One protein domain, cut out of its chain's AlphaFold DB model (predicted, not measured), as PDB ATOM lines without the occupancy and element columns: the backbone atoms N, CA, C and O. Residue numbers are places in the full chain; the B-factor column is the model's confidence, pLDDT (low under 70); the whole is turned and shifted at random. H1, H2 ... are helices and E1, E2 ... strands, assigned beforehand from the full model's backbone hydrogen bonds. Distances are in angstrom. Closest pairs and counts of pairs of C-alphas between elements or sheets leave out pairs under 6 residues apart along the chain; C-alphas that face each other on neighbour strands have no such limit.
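This is residues 314 to 437 of the 1273 residues of the protein "CRISPR/Cas system-associated RNA-guided endonuclease Cas9, type II-B/NMENI" of Campylobacter sp. RM6137 (UniProt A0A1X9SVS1). A compact body of crossed helices has H1 and H3 crossing in its core, with H2 packed on H3 and H4 at one end of H1. The long H5 runs along one side, from H1 to a tiny sheet of E1 and E2 near the two ends of the printed part. The 124 residues printed, with five named helices and two named strands in the order E1 H1 H2 H3 H4 H5 E2, are mostly helix; the sheet, E1 - E2, is antiparallel. The radius of gyration of the C-alphas is 14.4 A, and the spans are 39 by 34 by 29 A.

E1, residues 317 to 319, is the antiparallel neighbour of E2, residues 431 to 433, with N 318 and O 432 at 2.9 A. H1, residues 326 to 336, is the hub. It touches H2, residues 339 to 345, only at the corner, with closest C-alphas Leu 336 and Val 342 at 5.9 A. H1 touches H3, residues 358 to 369, at a steep tilt of 62 degrees, with closest C-alphas Thr 332 and Leu 365 at 6.0 A. H2 touches H3 with closest C-alphas Ile 344 and Arg 367 at 6.7 A. H4, residues 390 to 397, only just touches H1, with 3 pairs of C-alphas within 8 A, the closest Ile 335 and Phe 397 at 5.7 A. H5, residues 401 to 423, touches H1 with residues 402 to 407 alone, about perpendicular at 83 degrees, with closest C-alphas Asn 327 and Glu 403 at 5.0 A. Every O i to N i+4 pair is within hydrogen-bond range in H1, H4 and H5, against 6 of 8 in H3 and 0 of 3 in H2, where 2 of 4 O i to N i+3 pairs are.

E1 begins at C-alpha 317 (-3.256, -12.135, 37.778). H1 is 15.5 A long, H3 17.3 A and H5 33.4 A; H5 ends at C-alpha 423 (-12.094, -13.447, 48.071).

The printed part has no cut. The links H2 to H3 and H3 to H4 are long. Residues 427 to 428 are under pLDDT 70.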
ATOM      1  N   CYS A 314      -6.216 -18.490  30.746       90.69
ATOM      2  CA  CYS A 314      -5.378 -18.309  31.916       90.69
ATOM      3  C   CYS A 314      -5.953 -17.170  32.769       90.69
ATOM      4  O   CYS A 314      -6.062 -16.036  32.303       90.69
ATOM      5  N   ASN A 315      -6.325 -17.487  34.009       88.69
ATOM      6  CA  ASN A 315      -6.900 -16.539  34.971       88.69
ATOM      7  C   ASN A 315      -5.867 -16.025  35.984       88.69
ATOM      8  O   ASN A 315      -6.248 -15.440  36.997       88.69
ATOM      9  N   THR A 316      -4.581 -16.281  35.741       91.94
ATOM     10  CA  THR A 316      -3.480 -15.742  36.540       91.94
ATOM     11  C   THR A 316      -3.488 -14.221  36.476       91.94
ATOM     12  O   THR A 316      -3.673 -13.658  35.397       91.94
ATOM     13  N   LEU A 317      -3.307 -13.581  37.625       92.06
ATOM     14  CA  LEU A 317      -3.256 -12.135  37.778       92.06
ATOM     15  C   LEU A 317      -1.801 -11.662  37.747       92.06
ATOM     16  O   LEU A 317      -0.936 -12.253  38.394       92.06
ATOM     17  N   GLN A 318      -1.543 -10.609  36.979       92.38
ATOM     18  CA  GLN A 318      -0.218 -10.019  36.799       92.38
ATOM     19  C   GLN A 318      -0.274  -8.520  37.047       92.38
ATOM     20  O   GLN A 318      -1.306  -7.904  36.782       92.38
ATOM     21  N   ILE A 319       0.838  -7.941  37.498       94.00
ATOM     22  CA  ILE A 319       0.992  -6.486  37.552       94.00
ATOM     23  C   ILE A 319       0.776  -5.901  36.152       94.00
ATOM     24  O   ILE A 319       1.363  -6.370  35.174       94.00
ATOM     25  N   ASN A 320      -0.076  -4.881  36.065       91.00
ATOM     26  CA  ASN A 320      -0.238  -4.080  34.865       91.00
ATOM     27  C   ASN A 320       1.027  -3.237  34.641       91.00
ATOM     28  O   ASN A 320       1.344  -2.375  35.461       91.00
ATOM     29  N   SER A 321       1.733  -3.478  33.533       89.56
ATOM     30  CA  SER A 321       2.957  -2.755  33.169       89.56
ATOM     31  C   SER A 321       2.748  -1.245  33.095       89.56
ATOM     32  O   SER A 321       3.639  -0.494  33.473       89.56
ATOM     33  N   ASP A 322       1.548  -0.800  32.714       89.25
ATOM     34  CA  ASP A 322       1.207   0.621  32.570       89.25
ATOM     35  C   ASP A 322       1.153   1.359  33.922       89.25
ATOM     36  O   ASP A 322       1.000   2.577  33.971       89.25
ATOM     37  N   LYS A 323       1.229   0.623  35.040       90.56
ATOM     38  CA  LYS A 323       1.251   1.170  36.405       90.56
ATOM     39  C   LYS A 323       2.661   1.281  36.987       90.56
ATOM     40  O   LYS A 323       2.792   1.666  38.146       90.56
ATOM     41  N   ILE A 324       3.693   0.928  36.221       91.69
ATOM     42  CA  ILE A 324       5.088   0.998  36.658       91.69
ATOM     43  C   ILE A 324       5.653   2.359  36.270       91.69
ATOM     44  O   ILE A 324       5.738   2.700  35.095       91.69
ATOM     45  N   THR A 325       6.033   3.139  37.273       93.81
ATOM     46  CA  THR A 325       6.656   4.454  37.107       93.81
ATOM     47  C   THR A 325       8.178   4.344  37.057       93.81
ATOM     48  O   THR A 325       8.752   3.299  37.375       93.81
ATOM     49  N   ALA A 326       8.854   5.440  36.707       93.06
ATOM     50  CA  ALA A 326      10.315   5.506  36.704       93.06
ATOM     51  C   ALA A 326      10.931   5.235  38.093       93.06
ATOM     52  O   ALA A 326      11.950   4.552  38.191       93.06
ATOM     53  N   ASN A 327      10.289   5.694  39.171       94.62
ATOM     54  CA  ASN A 327      10.739   5.429  40.540       94.62
ATOM     55  C   ASN A 327      10.608   3.946  40.902       94.62
ATOM     56  O   ASN A 327      11.535   3.366  41.461       94.62
ATOM     57  N   LEU A 328       9.484   3.306  40.555       93.25
ATOM     58  CA  LEU A 328       9.287   1.871  40.786       93.25
ATOM     59  C   LEU A 328      10.258   1.024  39.961       93.25
ATOM     60  O   LEU A 328      10.773   0.022  40.461       93.25
ATOM     61  N   LEU A 329      10.532   1.439  38.722       93.44
ATOM     62  CA  LEU A 329      11.547   0.840  37.860       93.44
ATOM     63  C   LEU A 329      12.932   0.905  38.528       93.44
ATOM     64  O   LEU A 329      13.564  -0.132  38.729       93.44
ATOM     65  N   SER A 330      13.360   2.101  38.944       93.00
ATOM     66  CA  SER A 330      14.636   2.331  39.641       93.00
ATOM     67  C   SER A 330      14.745   1.521  40.941       93.00
ATOM     68  O   SER A 330      15.719   0.790  41.140       93.00
ATOM     69  N   ALA A 331      13.718   1.570  41.795       93.88
ATOM     70  CA  ALA A 331      13.672   0.824  43.052       93.88
ATOM     71  C   ALA A 331      13.771  -0.691  42.822       93.88
ATOM     72  O   ALA A 331      14.538  -1.373  43.500       93.88
ATOM     73  N   THR A 332      13.056  -1.218  41.823       93.62
ATOM     74  CA  THR A 332      13.109  -2.641  41.459       93.62
ATOM     75  C   THR A 332      14.526  -3.053  41.066       93.62
ATOM     76  O   THR A 332      15.033  -4.051  41.573       93.62
ATOM     77  N   TYR A 333      15.209  -2.269  40.225       91.94
ATOM     78  CA  TYR A 333      16.596  -2.547  39.846       91.94
ATOM     79  C   TYR A 333      17.555  -2.537  41.038       91.94
ATOM     80  O   TYR A 333      18.435  -3.394  41.113       91.94
ATOM     81  N   LYS A 334      17.398  -1.590  41.968       93.12
ATOM     82  CA  LYS A 334      18.225  -1.515  43.181       93.12
ATOM     83  C   LYS A 334      18.023  -2.732  44.085       93.12
ATOM     84  O   LYS A 334      19.008  -3.311  44.531       93.12
ATOM     85  N   ILE A 335      16.776  -3.166  44.285       93.31
ATOM     86  CA  ILE A 335      16.456  -4.354  45.092       93.31
ATOM     87  C   ILE A 335      17.063  -5.616  44.466       93.31
ATOM     88  O   ILE A 335      17.712  -6.394  45.157       93.31
ATOM     89  N   LEU A 336      16.914  -5.804  43.150       90.81
ATOM     90  CA  LEU A 336      17.405  -7.000  42.449       90.81
ATOM     91  C   LEU A 336      18.935  -7.119  42.396       90.81
ATOM     92  O   LEU A 336      19.438  -8.209  42.136       90.81
ATOM     93  N   LYS A 337      19.668  -6.022  42.629       87.56
ATOM     94  CA  LYS A 337      21.137  -6.021  42.724       87.56
ATOM     95  C   LYS A 337      21.663  -6.503  44.078       87.56
ATOM     96  O   LYS A 337      22.857  -6.753  44.179       87.56
ATOM     97  N   SER A 338      20.813  -6.596  45.101       87.25
ATOM     98  CA  SER A 338      21.210  -7.078  46.427       87.25
ATOM     99  C   SER A 338      21.293  -8.601  46.472       87.25
ATOM    100  O   SER A 338      20.419  -9.284  45.927       87.25
ATOM    101  N   ASP A 339      22.283  -9.123  47.195       84.81
ATOM    102  CA  ASP A 339      22.512 -10.558  47.397       84.81
ATOM    103  C   ASP A 339      21.271 -11.289  47.941       84.81
ATOM    104  O   ASP A 339      20.988 -12.418  47.528       84.81
ATOM    105  N   ASP A 340      20.456 -10.623  48.772       85.94
ATOM    106  CA  ASP A 340      19.195 -11.162  49.296       85.94
ATOM    107  C   ASP A 340      18.179 -11.508  48.200       85.94
ATOM    108  O   ASP A 340      17.372 -12.416  48.377       85.94
ATOM    109  N   PHE A 341      18.211 -10.828  47.049       89.56
ATOM    110  CA  PHE A 341      17.231 -10.987  45.968       89.56
ATOM    111  C   PHE A 341      17.834 -11.521  44.659       89.56
ATOM    112  O   PHE A 341      17.087 -11.874  43.748       89.56
ATOM    113  N   VAL A 342      19.151 -11.706  44.540       85.00
ATOM    114  CA  VAL A 342      19.759 -12.298  43.326       85.00
ATOM    115  C   VAL A 342      19.125 -13.654  42.968       85.00
ATOM    116  O   VAL A 342      18.914 -13.974  41.796       85.00
ATOM    117  N   HIS A 343      18.726 -14.448  43.964       84.19
ATOM    118  CA  HIS A 343      18.109 -15.757  43.745       84.19
ATOM    119  C   HIS A 343      16.721 -15.704  43.066       84.19
ATOM    120  O   HIS A 343      16.314 -16.701  42.463       84.19
ATOM    121  N   ILE A 344      16.007 -14.568  43.105       87.94
ATOM    122  CA  ILE A 344      14.717 -14.405  42.408       87.94
ATOM    123  C   ILE A 344      14.884 -14.105  40.910       87.94
ATOM    124  O   ILE A 344      13.897 -14.135  40.170       87.94
ATOM    125  N   LEU A 345      16.116 -13.876  40.440       87.12
ATOM    126  CA  LEU A 345      16.465 -13.706  39.022       87.12
ATOM    127  C   LEU A 345      16.605 -15.031  38.262       87.12
ATOM    128  O   LEU A 345      16.908 -15.026  37.071       87.12
ATOM    129  N   ARG A 346      16.382 -16.166  38.933       84.00
ATOM    130  CA  ARG A 346      16.502 -17.485  38.312       84.00
ATOM    131  C   ARG A 346      15.484 -17.693  37.188       84.00
ATOM    132  O   ARG A 346      14.310 -17.305  37.304       84.00
ATOM    133  N   ASP A 347      15.941 -18.322  36.116       81.00
ATOM    134  CA  ASP A 347      15.111 -18.870  35.049       81.00
ATOM    135  C   ASP A 347      14.641 -20.302  35.380       81.00
ATOM    136  O   ASP A 347      14.898 -20.833  36.464       81.00
ATOM    137  N   GLU A 348      13.910 -20.929  34.460       73.25
ATOM    138  CA  GLU A 348      13.427 -22.307  34.594       73.25
ATOM    139  C   GLU A 348      14.550 -23.348  34.743       73.25
ATOM    140  O   GLU A 348      14.326 -24.387  35.366       73.25
ATOM    141  N   ASN A 349      15.757 -23.054  34.253       71.81
ATOM    142  CA  ASN A 349      16.936 -23.915  34.357       71.81
ATOM    143  C   ASN A 349      17.748 -23.642  35.637       71.81
ATOM    144  O   ASN A 349      18.760 -24.295  35.887       71.81
ATOM    145  N   GLY A 350      17.316 -22.683  36.461       71.69
ATOM    146  CA  GLY A 350      18.000 -22.279  37.683       71.69
ATOM    147  C   GLY A 350      19.191 -21.345  37.457       71.69
ATOM    148  O   GLY A 350      19.886 -21.046  38.434       71.69
ATOM    149  N   GLN A 351      19.411 -20.866  36.229       79.69
ATOM    150  CA  GLN A 351      20.456 -19.899  35.895       79.69
ATOM    151  C   GLN A 351      20.010 -18.484  36.262       79.69
ATOM    152  O   GLN A 351      18.837 -18.136  36.134       79.69
ATOM    153  N   ILE A 352      20.941 -17.662  36.743       81.88
ATOM    154  CA  ILE A 352      20.669 -16.260  37.081       81.88
ATOM    155  C   ILE A 352      20.630 -15.459  35.778       81.88
ATOM    156  O   ILE A 352      21.599 -15.469  35.019       81.88
ATOM    157  N   ALA A 353      19.520 -14.765  35.517       79.19
ATOM    158  CA  ALA A 353      19.395 -13.914  34.340       79.19
ATOM    159  C   ALA A 353      20.468 -12.808  34.349       79.19
ATOM    160  O   ALA A 353      20.528 -12.004  35.277       79.19
ATOM    161  N   SER A 354      21.291 -12.753  33.298       71.38
ATOM    162  CA  SER A 354      22.399 -11.794  33.183       71.38
ATOM    163  C   SER A 354      21.946 -10.367  32.861       71.38
ATOM    164  O   SER A 354      22.642  -9.413  33.197       71.38
ATOM    165  N   VAL A 355      20.777 -10.204  32.225       76.62
ATOM    166  CA  VAL A 355      20.202  -8.901  31.862       76.62
ATOM    167  C   VAL A 355      18.689  -8.913  32.081       76.62
ATOM    168  O   VAL A 355      17.981  -9.783  31.575       76.62
ATOM    169  N   ILE A 356      18.186  -7.908  32.800       79.88
ATOM    170  CA  ILE A 356      16.754  -7.692  33.032       79.88
ATOM    171  C   ILE A 356      16.270  -6.608  32.070       79.88
ATOM    172  O   ILE A 356      16.680  -5.452  32.181       79.88
ATOM    173  N   LYS A 357      15.392  -6.977  31.136       79.25
ATOM    174  CA  LYS A 357      14.757  -6.031  30.213       79.25
ATOM    175  C   LYS A 357      13.656  -5.252  30.931       79.25
ATOM    176  O   LYS A 357      12.905  -5.848  31.704       79.25
ATOM    177  N   ASP A 358      13.478  -3.975  30.592       75.12
ATOM    178  CA  ASP A 358      12.408  -3.133  31.155       75.12
ATOM    179  C   ASP A 358      11.018  -3.771  31.003       75.12
ATOM    180  O   ASP A 358      10.193  -3.731  31.916       75.12
ATOM    181  N   CYS A 359      10.766  -4.456  29.881       75.19
ATOM    182  CA  CYS A 359       9.499  -5.147  29.629       75.19
ATOM    183  C   CYS A 359       9.198  -6.298  30.611       75.19
ATOM    184  O   CYS A 359       8.045  -6.716  30.719       75.19
ATOM    185  N   ASP A 360      10.204  -6.799  31.336       84.31
ATOM    186  CA  ASP A 360      10.072  -7.867  32.331       84.31
ATOM    187  C   ASP A 360      10.012  -7.339  33.774       84.31
ATOM    188  O   ASP A 360       9.803  -8.116  34.711       84.31
ATOM    189  N   ILE A 361      10.143  -6.027  33.991       90.12
ATOM    190  CA  ILE A 361      10.196  -5.447  35.341       90.12
ATOM    191  C   ILE A 361       8.916  -5.710  36.126       90.12
ATOM    192  O   ILE A 361       8.990  -6.052  37.302       90.12
ATOM    193  N   ALA A 362       7.748  -5.686  35.477       92.12
ATOM    194  CA  ALA A 362       6.480  -6.056  36.109       92.12
ATOM    195  C   ALA A 362       6.525  -7.456  36.742       92.12
ATOM    196  O   ALA A 362       6.041  -7.671  37.852       92.12
ATOM    197  N   LYS A 363       7.135  -8.417  36.038       92.31
ATOM    198  CA  LYS A 363       7.286  -9.799  36.500       92.31
ATOM    199  C   LYS A 363       8.229  -9.867  37.702       92.31
ATOM    200  O   LYS A 363       7.899 -10.547  38.673       92.31
ATOM    201  N   TYR A 364       9.376  -9.190  37.650       92.75
ATOM    202  CA  TYR A 364      10.356  -9.227  38.740       92.75
ATOM    203  C   TYR A 364       9.907  -8.444  39.973       92.75
ATOM    204  O   TYR A 364      10.032  -8.962  41.078       92.75
ATOM    205  N   LEU A 365       9.282  -7.277  39.801       94.81
ATOM    206  CA  LEU A 365       8.623  -6.551  40.888       94.81
ATOM    207  C   LEU A 365       7.589  -7.443  41.583       94.81
ATOM    208  O   LEU A 365       7.551  -7.525  42.808       94.81
ATOM    209  N   GLN A 366       6.805  -8.200  40.812       95.44
ATOM    210  CA  GLN A 366       5.867  -9.156  41.390       95.44
ATOM    211  C   GLN A 366       6.569 -10.301  42.140       95.44
ATOM    212  O   GLN A 366       6.058 -10.752  43.159       95.44
ATOM    213  N   ARG A 367       7.727 -10.791  41.672       93.94
ATOM    214  CA  ARG A 367       8.531 -11.788  42.413       93.94
ATOM    215  C   ARG A 367       9.062 -11.225  43.733       93.94
ATOM    216  O   ARG A 367       8.976 -11.932  44.729       93.94
ATOM    217  N   ILE A 368       9.539  -9.976  43.754       94.81
ATOM    218  CA  ILE A 368       9.960  -9.282  44.986       94.81
ATOM    219  C   ILE A 368       8.802  -9.263  45.982       94.81
ATOM    220  O   ILE A 368       8.946  -9.713  47.113       94.81
ATOM    221  N   LEU A 369       7.631  -8.791  45.549       94.88
ATOM    222  CA  LEU A 369       6.458  -8.675  46.419       94.88
ATOM    223  C   LEU A 369       5.950 -10.041  46.907       94.88
ATOM    224  O   LEU A 369       5.443 -10.142  48.024       94.88
ATOM    225  N   ASP A 370       6.101 -11.093  46.102       94.25
ATOM    226  CA  ASP A 370       5.661 -12.453  46.426       94.25
ATOM    227  C   ASP A 370       6.742 -13.331  47.081       94.25
ATOM    228  O   ASP A 370       6.475 -14.519  47.289       94.25
ATOM    229  N   VAL A 371       7.937 -12.797  47.368       93.06
ATOM    230  CA  VAL A 371       9.079 -13.557  47.906       93.06
ATOM    231  C   VAL A 371       8.693 -14.323  49.174       93.06
ATOM    232  O   VAL A 371       7.865 -13.872  49.968       93.06
ATOM    233  N   SER A 372       9.248 -15.515  49.363       90.31
ATOM    234  CA  SER A 372       9.036 -16.270  50.596       90.31
ATOM    235  C   SER A 372       9.897 -15.690  51.711       90.31
ATOM    236  O   SER A 372      11.066 -15.389  51.504       90.31
ATOM    237  N   LYS A 373       9.355 -15.584  52.928       89.00
ATOM    238  CA  LYS A 373      10.142 -15.109  54.076       89.00
ATOM    239  C   LYS A 373      11.383 -15.983  54.315       89.00
ATOM    240  O   LYS A 373      12.456 -15.452  54.558       89.00
ATOM    241  N   ASP A 374      11.230 -17.298  54.165       85.56
ATOM    242  CA  ASP A 374      12.296 -18.285  54.384       85.56
ATOM    243  C   ASP A 374      13.327 -18.347  53.241       85.56
ATOM    244  O   ASP A 374      14.272 -19.128  53.318       85.56
ATOM    245  N   SER A 375      13.141 -17.585  52.152       85.19
ATOM    246  CA  SER A 375      14.124 -17.502  51.063       85.19
ATOM    247  C   SER A 375      15.051 -16.288  51.170       85.19
ATOM    248  O   SER A 375      15.976 -16.179  50.370       85.19
ATOM    249  N   LEU A 376      14.818 -15.392  52.134       87.31
ATOM    250  CA  LEU A 376      15.652 -14.216  52.399       87.31
ATOM    251  C   LEU A 376      16.748 -14.549  53.420       87.31
ATOM    252  O   LEU A 376      16.494 -15.315  54.352       87.31
ATOM    253  N   MET A 377      17.936 -13.954  53.269       88.44
ATOM    254  CA  MET A 377      19.003 -14.067  54.274       88.44
ATOM    255  C   MET A 377      18.680 -13.164  55.464       88.44
ATOM    256  O   MET A 377      18.750 -13.607  56.610       88.44
ATOM    257  N   ASP A 378      18.231 -11.935  55.193       88.94
ATOM    258  CA  ASP A 378      17.661 -11.044  56.203       88.94
ATOM    259  C   ASP A 378      16.128 -10.972  56.105       88.94
ATOM    260  O   ASP A 378      15.535 -10.313  55.246       88.94
ATOM    261  N   THR A 379      15.450 -11.619  57.059       87.12
ATOM    262  CA  THR A 379      13.980 -11.605  57.133       87.12
ATOM    263  C   THR A 379      13.385 -10.225  57.444       87.12
ATOM    264  O   THR A 379      12.176 -10.042  57.263       87.12
ATOM    265  N   SER A 380      14.194  -9.252  57.888       85.81
ATOM    266  CA  SER A 380      13.775  -7.862  58.103       85.81
ATOM    267  C   SER A 380      13.430  -7.147  56.789       85.81
ATOM    268  O   SER A 380      12.581  -6.251  56.786       85.81
ATOM    269  N   LEU A 381      13.998  -7.619  55.670       90.06
ATOM    270  CA  LEU A 381      13.786  -7.110  54.313       90.06
ATOM    271  C   LEU A 381      12.526  -7.673  53.647       90.06
ATOM    272  O   LEU A 381      12.289  -7.446  52.460       90.06
ATOM    273  N   TYR A 382      11.700  -8.421  54.381       91.44
ATOM    274  CA  TYR A 382      10.489  -9.008  53.828       91.44
ATOM    275  C   TYR A 382       9.476  -7.913  53.420       91.44
ATOM    276  O   TYR A 382       8.947  -7.218  54.296       91.44
ATOM    277  N   PRO A 383       9.125  -7.764  52.120       90.38
ATOM    278  CA  PRO A 383       8.341  -6.612  51.654       90.38
ATOM    279  C   PRO A 383       6.934  -6.519  52.257       90.38
ATOM    280  O   PRO A 383       6.373  -5.433  52.388       90.38
ATOM    281  N   ARG A 384       6.363  -7.644  52.702       87.56
ATOM    282  CA  ARG A 384       5.041  -7.673  53.351       87.56
ATOM    283  C   ARG A 384       5.040  -7.082  54.764       87.56
ATOM    284  O   ARG A 384       3.971  -6.810  55.299       87.56
ATOM    285  N   THR A 385       6.213  -6.904  55.370       86.12
ATOM    286  CA  THR A 385       6.410  -6.261  56.680       86.12
ATOM    287  C   THR A 385       7.134  -4.920  56.567       86.12
ATOM    288  O   THR A 385       7.607  -4.401  57.574       86.12
ATOM    289  N   LEU A 386       7.196  -4.340  55.362       85.25
ATOM    290  CA  LEU A 386       7.880  -3.073  55.082       85.25
ATOM    291  C   LEU A 386       7.419  -1.922  55.991       85.25
ATOM    292  O   LEU A 386       8.221  -1.062  56.339       85.25
ATOM    293  N   ASP A 387       6.151  -1.922  56.413       82.62
ATOM    294  CA  ASP A 387       5.612  -0.938  57.360       82.62
ATOM    295  C   ASP A 387       6.344  -0.918  58.709       82.62
ATOM    296  O   ASP A 387       6.454   0.142  59.319       82.62
ATOM    297  N   ASN A 388       6.873  -2.062  59.150       84.94
ATOM    298  CA  ASN A 388       7.547  -2.183  60.440       84.94
ATOM    299  C   ASN A 388       9.008  -1.719  60.371       84.94
ATOM    300  O   ASN A 388       9.523  -1.194  61.351       84.94
ATOM    301  N   ASN A 389       9.662  -1.891  59.216       86.19
ATOM    302  CA  ASN A 389      11.103  -1.667  59.047       86.19
ATOM    303  C   ASN A 389      11.454  -0.821  57.797       86.19
ATOM    304  O   ASN A 389      12.352  -1.199  57.040       86.19
ATOM    305  N   PRO A 390      10.796   0.327  57.535       87.62
ATOM    306  CA  PRO A 390      10.964   1.052  56.271       87.62
ATOM    307  C   PRO A 390      12.365   1.650  56.105       87.62
ATOM    308  O   PRO A 390      12.880   1.700  54.993       87.62
ATOM    309  N   LYS A 391      12.991   2.079  57.210       87.44
ATOM    310  CA  LYS A 391      14.334   2.671  57.206       87.44
ATOM    311  C   LYS A 391      15.405   1.639  56.859       87.44
ATOM    312  O   LYS A 391      16.192   1.877  55.956       87.44
ATOM    313  N   ILE A 392      15.359   0.468  57.503       88.31
ATOM    314  CA  ILE A 392      16.272  -0.651  57.219       88.31
ATOM    315  C   ILE A 392      16.164  -1.047  55.744       88.31
ATOM    316  O   ILE A 392      17.169  -1.149  55.054       88.31
ATOM    317  N   PHE A 393      14.938  -1.183  55.231       90.88
ATOM    318  CA  PHE A 393      14.710  -1.506  53.824       90.88
ATOM    319  C   PHE A 393      15.290  -0.437  52.878       90.88
ATOM    320  O   PHE A 393      15.964  -0.767  51.904       90.88
ATOM    321  N   ALA A 394      15.060   0.848  53.161       90.88
ATOM    322  CA  ALA A 394      15.563   1.948  52.340       90.88
ATOM    323  C   ALA A 394      17.094   2.046  52.345       90.88
ATOM    324  O   ALA A 394      17.687   2.205  51.277       90.88
ATOM    325  N   ASP A 395      17.713   1.915  53.521       90.94
ATOM    326  CA  ASP A 395      19.162   2.003  53.711       90.94
ATOM    327  C   ASP A 395      19.872   0.843  52.993       90.94
ATOM    328  O   ASP A 395      20.828   1.071  52.248       90.94
ATOM    329  N   THR A 396      19.349  -0.383  53.117       91.56
ATOM    330  CA  THR A 396      19.901  -1.578  52.456       91.56
ATOM    331  C   THR A 396      19.918  -1.446  50.933       91.56
ATOM    332  O   THR A 396      20.916  -1.778  50.294       91.56
ATOM    333  N   PHE A 397      18.843  -0.930  50.327       93.25
ATOM    334  CA  PHE A 397      18.739  -0.815  48.865       93.25
ATOM    335  C   PHE A 397      19.090   0.578  48.320       93.25
ATOM    336  O   PHE A 397      19.012   0.794  47.109       93.25
ATOM    337  N   ARG A 398      19.487   1.529  49.179       93.44
ATOM    338  CA  ARG A 398      19.772   2.935  48.825       93.44
ATOM    339  C   ARG A 398      18.620   3.592  48.047       93.44
ATOM    340  O   ARG A 398      18.823   4.210  46.991       93.44
ATOM    341  N   LEU A 399      17.396   3.408  48.542       93.69
ATOM    342  CA  LEU A 399      16.200   4.044  47.981       93.69
ATOM    343  C   LEU A 399      16.115   5.491  48.462       93.69
ATOM    344  O   LEU A 399      16.265   5.760  49.652       93.69
ATOM    345  N   ASN A 400      15.847   6.423  47.548       94.06
ATOM    346  CA  ASN A 400      15.509   7.787  47.946       94.06
ATOM    347  C   ASN A 400      14.089   7.830  48.555       94.06
ATOM    348  O   ASN A 400      13.329   6.858  48.499       94.06
ATOM    349  N   SER A 401      13.718   8.962  49.151       91.44
ATOM    350  CA  SER A 401      12.428   9.129  49.827       91.44
ATOM    351  C   SER A 401      11.217   8.942  48.907       91.44
ATOM    352  O   SER A 401      10.187   8.441  49.362       91.44
ATOM    353  N   ASP A 402      11.326   9.315  47.629       93.50
ATOM    354  CA  ASP A 402      10.243   9.168  46.652       93.50
ATOM    355  C   ASP A 402      10.085   7.716  46.200       93.50
ATOM    356  O   ASP A 402       8.974   7.187  46.210       93.50
ATOM    357  N   GLU A 403      11.198   7.047  45.891       94.94
ATOM    358  CA  GLU A 403      11.259   5.623  45.558       94.94
ATOM    359  C   GLU A 403      10.696   4.760  46.691       94.94
ATOM    360  O   GLU A 403       9.878   3.872  46.444       94.94
ATOM    361  N   LEU A 404      11.095   5.034  47.938       94.38
ATOM    362  CA  LEU A 404      10.615   4.306  49.110       94.38
ATOM    363  C   LEU A 404       9.110   4.501  49.314       94.38
ATOM    364  O   LEU A 404       8.387   3.522  49.512       94.38
ATOM    365  N   ARG A 405       8.639   5.754  49.271       93.94
ATOM    366  CA  ARG A 405       7.219   6.092  49.429       93.94
ATOM    367  C   ARG A 405       6.377   5.383  48.374       93.94
ATOM    368  O   ARG A 405       5.395   4.725  48.705       93.94
ATOM    369  N   GLU A 406       6.788   5.472  47.116       94.94
ATOM    370  CA  GLU A 406       6.028   4.911  46.010       94.94
ATOM    371  C   GLU A 406       6.041   3.378  45.999       94.94
ATOM    372  O   GLU A 406       4.989   2.762  45.809       94.94
ATOM    373  N   PHE A 407       7.190   2.745  46.272       95.38
ATOM    374  CA  PHE A 407       7.277   1.290  46.421       95.38
ATOM    375  C   PHE A 407       6.380   0.791  47.555       95.38
ATOM    376  O   PHE A 407       5.650  -0.185  47.383       95.38
ATOM    377  N   LYS A 408       6.378   1.493  48.693       93.75
ATOM    378  CA  LYS A 408       5.538   1.173  49.847       93.75
ATOM    379  C   LYS A 408       4.044   1.257  49.518       93.75
ATOM    380  O   LYS A 408       3.304   0.303  49.771       93.75
ATOM    381  N   ASP A 409       3.606   2.353  48.905       91.75
ATOM    382  CA  ASP A 409       2.206   2.549  48.510       91.75
ATOM    383  C   ASP A 409       1.764   1.552  47.432       91.75
ATOM    384  O   ASP A 409       0.617   1.090  47.406       91.75
ATOM    385  N   PHE A 410       2.670   1.192  46.524       94.19
ATOM    386  CA  PHE A 410       2.434   0.161  45.524       94.19
ATOM    387  C   PHE A 410       2.314  -1.228  46.159       94.19
ATOM    388  O   PHE A 410       1.358  -1.944  45.864       94.19
ATOM    389  N   ALA A 411       3.234  -1.598  47.056       93.62
ATOM    390  CA  ALA A 411       3.235  -2.882  47.751       93.62
ATOM    391  C   ALA A 411       1.948  -3.082  48.559       93.62
ATOM    392  O   ALA A 411       1.305  -4.128  48.450       93.62
ATOM    393  N   LYS A 412       1.510  -2.055  49.297       91.25
ATOM    394  CA  LYS A 412       0.251  -2.083  50.052       91.25
ATOM    395  C   LYS A 412      -0.948  -2.370  49.143       91.25
ATOM    396  O   LYS A 412      -1.660  -3.350  49.355       91.25
ATOM    397  N   ARG A 413      -1.105  -1.590  48.066       89.44
ATOM    398  CA  ARG A 413      -2.182  -1.795  47.078       89.44
ATOM    399  C   ARG A 413      -2.104  -3.163  46.397       89.44
ATOM    400  O   ARG A 413      -3.139  -3.779  46.152       89.44
ATOM    401  N   TYR A 414      -0.899  -3.652  46.105       92.56
ATOM    402  CA  TYR A 414      -0.683  -4.989  45.552       92.56
ATOM    403  C   TYR A 414      -1.212  -6.076  46.486       92.56
ATOM    404  O   TYR A 414      -2.006  -6.913  46.055       92.56
ATOM    405  N   TYR A 415      -0.827  -6.055  47.762       91.19
ATOM    406  CA  TYR A 415      -1.284  -7.056  48.724       91.19
ATOM    407  C   TYR A 415      -2.795  -6.993  48.958       91.19
ATOM    408  O   TYR A 415      -3.433  -8.048  49.016       91.19
ATOM    409  N   ASP A 416      -3.372  -5.790  48.986       86.25
ATOM    410  CA  ASP A 416      -4.820  -5.598  49.070       86.25
ATOM    411  C   ASP A 416      -5.536  -6.234  47.868       86.25
ATOM    412  O   ASP A 416      -6.501  -6.984  48.037       86.25
ATOM    413  N   GLU A 417      -5.048  -6.021  46.639       87.38
ATOM    414  CA  GLU A 417      -5.618  -6.653  45.443       87.38
ATOM    415  C   GLU A 417      -5.430  -8.179  45.417       87.38
ATOM    416  O   GLU A 417      -6.342  -8.902  45.004       87.38
ATOM    417  N   VAL A 418      -4.293  -8.697  45.894       88.12
ATOM    418  CA  VAL A 418      -4.059 -10.145  46.031       88.12
ATOM    419  C   VAL A 418      -5.050 -10.771  47.013       88.12
ATOM    420  O   VAL A 418      -5.640 -11.821  46.723       88.12
ATOM    421  N   ASP A 419      -5.268 -10.145  48.167       84.88
ATOM    422  CA  ASP A 419      -6.188 -10.652  49.182       84.88
ATOM    423  C   ASP A 419      -7.658 -10.503  48.745       84.88
ATOM    424  O   ASP A 419      -8.470 -11.412  48.964       84.88
ATOM    425  N   ASN A 420      -7.986  -9.447  47.998       84.06
ATOM    426  CA  ASN A 420      -9.272  -9.274  47.318       84.06
ATOM    427  C   ASN A 420      -9.526 -10.361  46.260       84.06
ATOM    428  O   ASN A 420     -10.603 -10.970  46.239       84.06
ATOM    429  N   ALA A 421      -8.522 -10.702  45.448       83.06
ATOM    430  CA  ALA A 421      -8.621 -11.776  44.461       83.06
ATOM    431  C   ALA A 421      -8.893 -13.140  45.114       83.06
ATOM    432  O   ALA A 421      -9.733 -13.907  44.627       83.06
ATOM    433  N   LYS A 422      -8.270 -13.434  46.267       80.06
ATOM    434  CA  LYS A 422      -8.554 -14.656  47.049       80.06
ATOM    435  C   LYS A 422     -10.017 -14.729  47.498       80.06
ATOM    436  O   LYS A 422     -10.556 -15.838  47.600       80.06
ATOM    437  N   LYS A 423     -10.667 -13.581  47.723       77.38
ATOM    438  CA  LYS A 423     -12.094 -13.447  48.071       77.38
ATOM    439  C   LYS A 423     -13.026 -13.394  46.847       77.38
ATOM    440  O   LYS A 423     -14.238 -13.483  47.008       77.38
ATOM    441  N   GLY A 424     -12.491 -13.332  45.625       74.62
ATOM    442  CA  GLY A 424     -13.265 -13.270  44.377       74.62
ATOM    443  C   GLY A 424     -13.577 -11.851  43.880       74.62
ATOM    444  O   GLY A 424     -14.325 -11.703  42.906       74.62
ATOM    445  N   ILE A 425     -13.003 -10.827  44.518       82.25
ATOM    446  CA  ILE A 425     -13.091  -9.420  44.112       82.25
ATOM    447  C   ILE A 425     -11.992  -9.137  43.089       82.25
ATOM    448  O   ILE A 425     -10.846  -9.535  43.273       82.25
ATOM    449  N   ILE A 426     -12.339  -8.433  42.013       75.06
ATOM    450  CA  ILE A 426     -11.374  -7.977  41.011       75.06
ATOM    451  C   ILE A 426     -11.636  -6.496  40.754       75.06
ATOM    452  O   ILE A 426     -12.671  -6.128  40.188       75.06
ATOM    453  N   SER A 427     -10.705  -5.655  41.193       68.19
ATOM    454  CA  SER A 427     -10.656  -4.227  40.867       68.19
ATOM    455  C   SER A 427     -10.189  -4.009  39.426       68.19
ATOM    456  O   SER A 427     -10.723  -3.132  38.757       68.19
ATOM    457  N   ALA A 428      -9.260  -4.850  38.945       67.06
ATOM    458  CA  ALA A 428      -8.571  -4.717  37.658       67.06
ATOM    459  C   ALA A 428      -7.852  -3.364  37.496       67.06
ATOM    460  O   ALA A 428      -7.781  -2.833  36.389       67.06
ATOM    461  N   ASN A 429      -7.344  -2.805  38.602       76.56
ATOM    462  CA  ASN A 429      -6.614  -1.539  38.601       76.56
ATOM    463  C   ASN A 429      -5.099  -1.787  38.549       76.56
ATOM    464  O   ASN A 429      -4.445  -1.363  37.593       76.56
ATOM    465  N   LEU A 430      -4.559  -2.525  39.528       88.88
ATOM    466  CA  LEU A 430      -3.139  -2.877  39.570       88.88
ATOM    467  C   LEU A 430      -2.849  -4.259  38.971       88.88
ATOM    468  O   LEU A 430      -1.876  -4.426  38.236       88.88
ATOM    469  N   LEU A 431      -3.701  -5.239  39.267       90.88
ATOM    470  CA  LEU A 431      -3.608  -6.608  38.784       90.88
ATOM    471  C   LEU A 431      -4.603  -6.877  37.659       90.88
ATOM    472  O   LEU A 431      -5.815  -6.739  37.827       90.88
ATOM    473  N   ILE A 432      -4.100  -7.367  36.530       89.81
ATOM    474  CA  ILE A 432      -4.908  -7.731  35.364       89.81
ATOM    475  C   ILE A 432      -4.859  -9.242  35.091       89.81
ATOM    476  O   ILE A 432      -3.826  -9.886  35.300       89.81
ATOM    477  N   PRO A 433      -5.964  -9.855  34.626       89.44
ATOM    478  CA  PRO A 433      -5.973 -11.262  34.244       89.44
ATOM    479  C   PRO A 433      -5.217 -11.498  32.930       89.44
ATOM    480  O   PRO A 433      -5.424 -10.796  31.948       89.44
ATOM    481  N   CYS A 434      -4.419 -12.568  32.880       90.94
ATOM    482  CA  CYS A 434      -3.609 -12.952  31.719       90.94
ATOM    483  C   CYS A 434      -4.415 -13.124  30.416       90.94
ATOM    484  O   CYS A 434      -3.989 -12.692  29.348       90.94
ATOM    485  N   GLY A 435      -5.554 -13.825  30.446       87.88
ATOM    486  CA  GLY A 435      -6.466 -13.948  29.296       87.88
ATOM    487  C   GLY A 435      -5.965 -14.785  28.099       87.88
ATOM    488  O   GLY A 435      -6.728 -15.029  27.151       87.88
ATOM    489  N   LYS A 436      -4.719 -15.284  28.125       91.19
ATOM    490  CA  LYS A 436      -4.154 -16.173  27.089       91.19
ATOM    491  C   LYS A 436      -4.822 -17.552  27.102       91.19
ATOM    492  O   LYS A 436      -5.266 -18.025  28.146       91.19
ATOM    493  N   ASN A 437      -4.903 -18.210  25.942       89.94
ATOM    494  CA  ASN A 437      -5.404 -19.587  25.862       89.94
ATOM    495  C   ASN A 437      -4.449 -20.529  26.603       89.94
ATOM    496  O   ASN A 437      -3.233 -20.448  26.435       89.94
TER     497      ASN A 437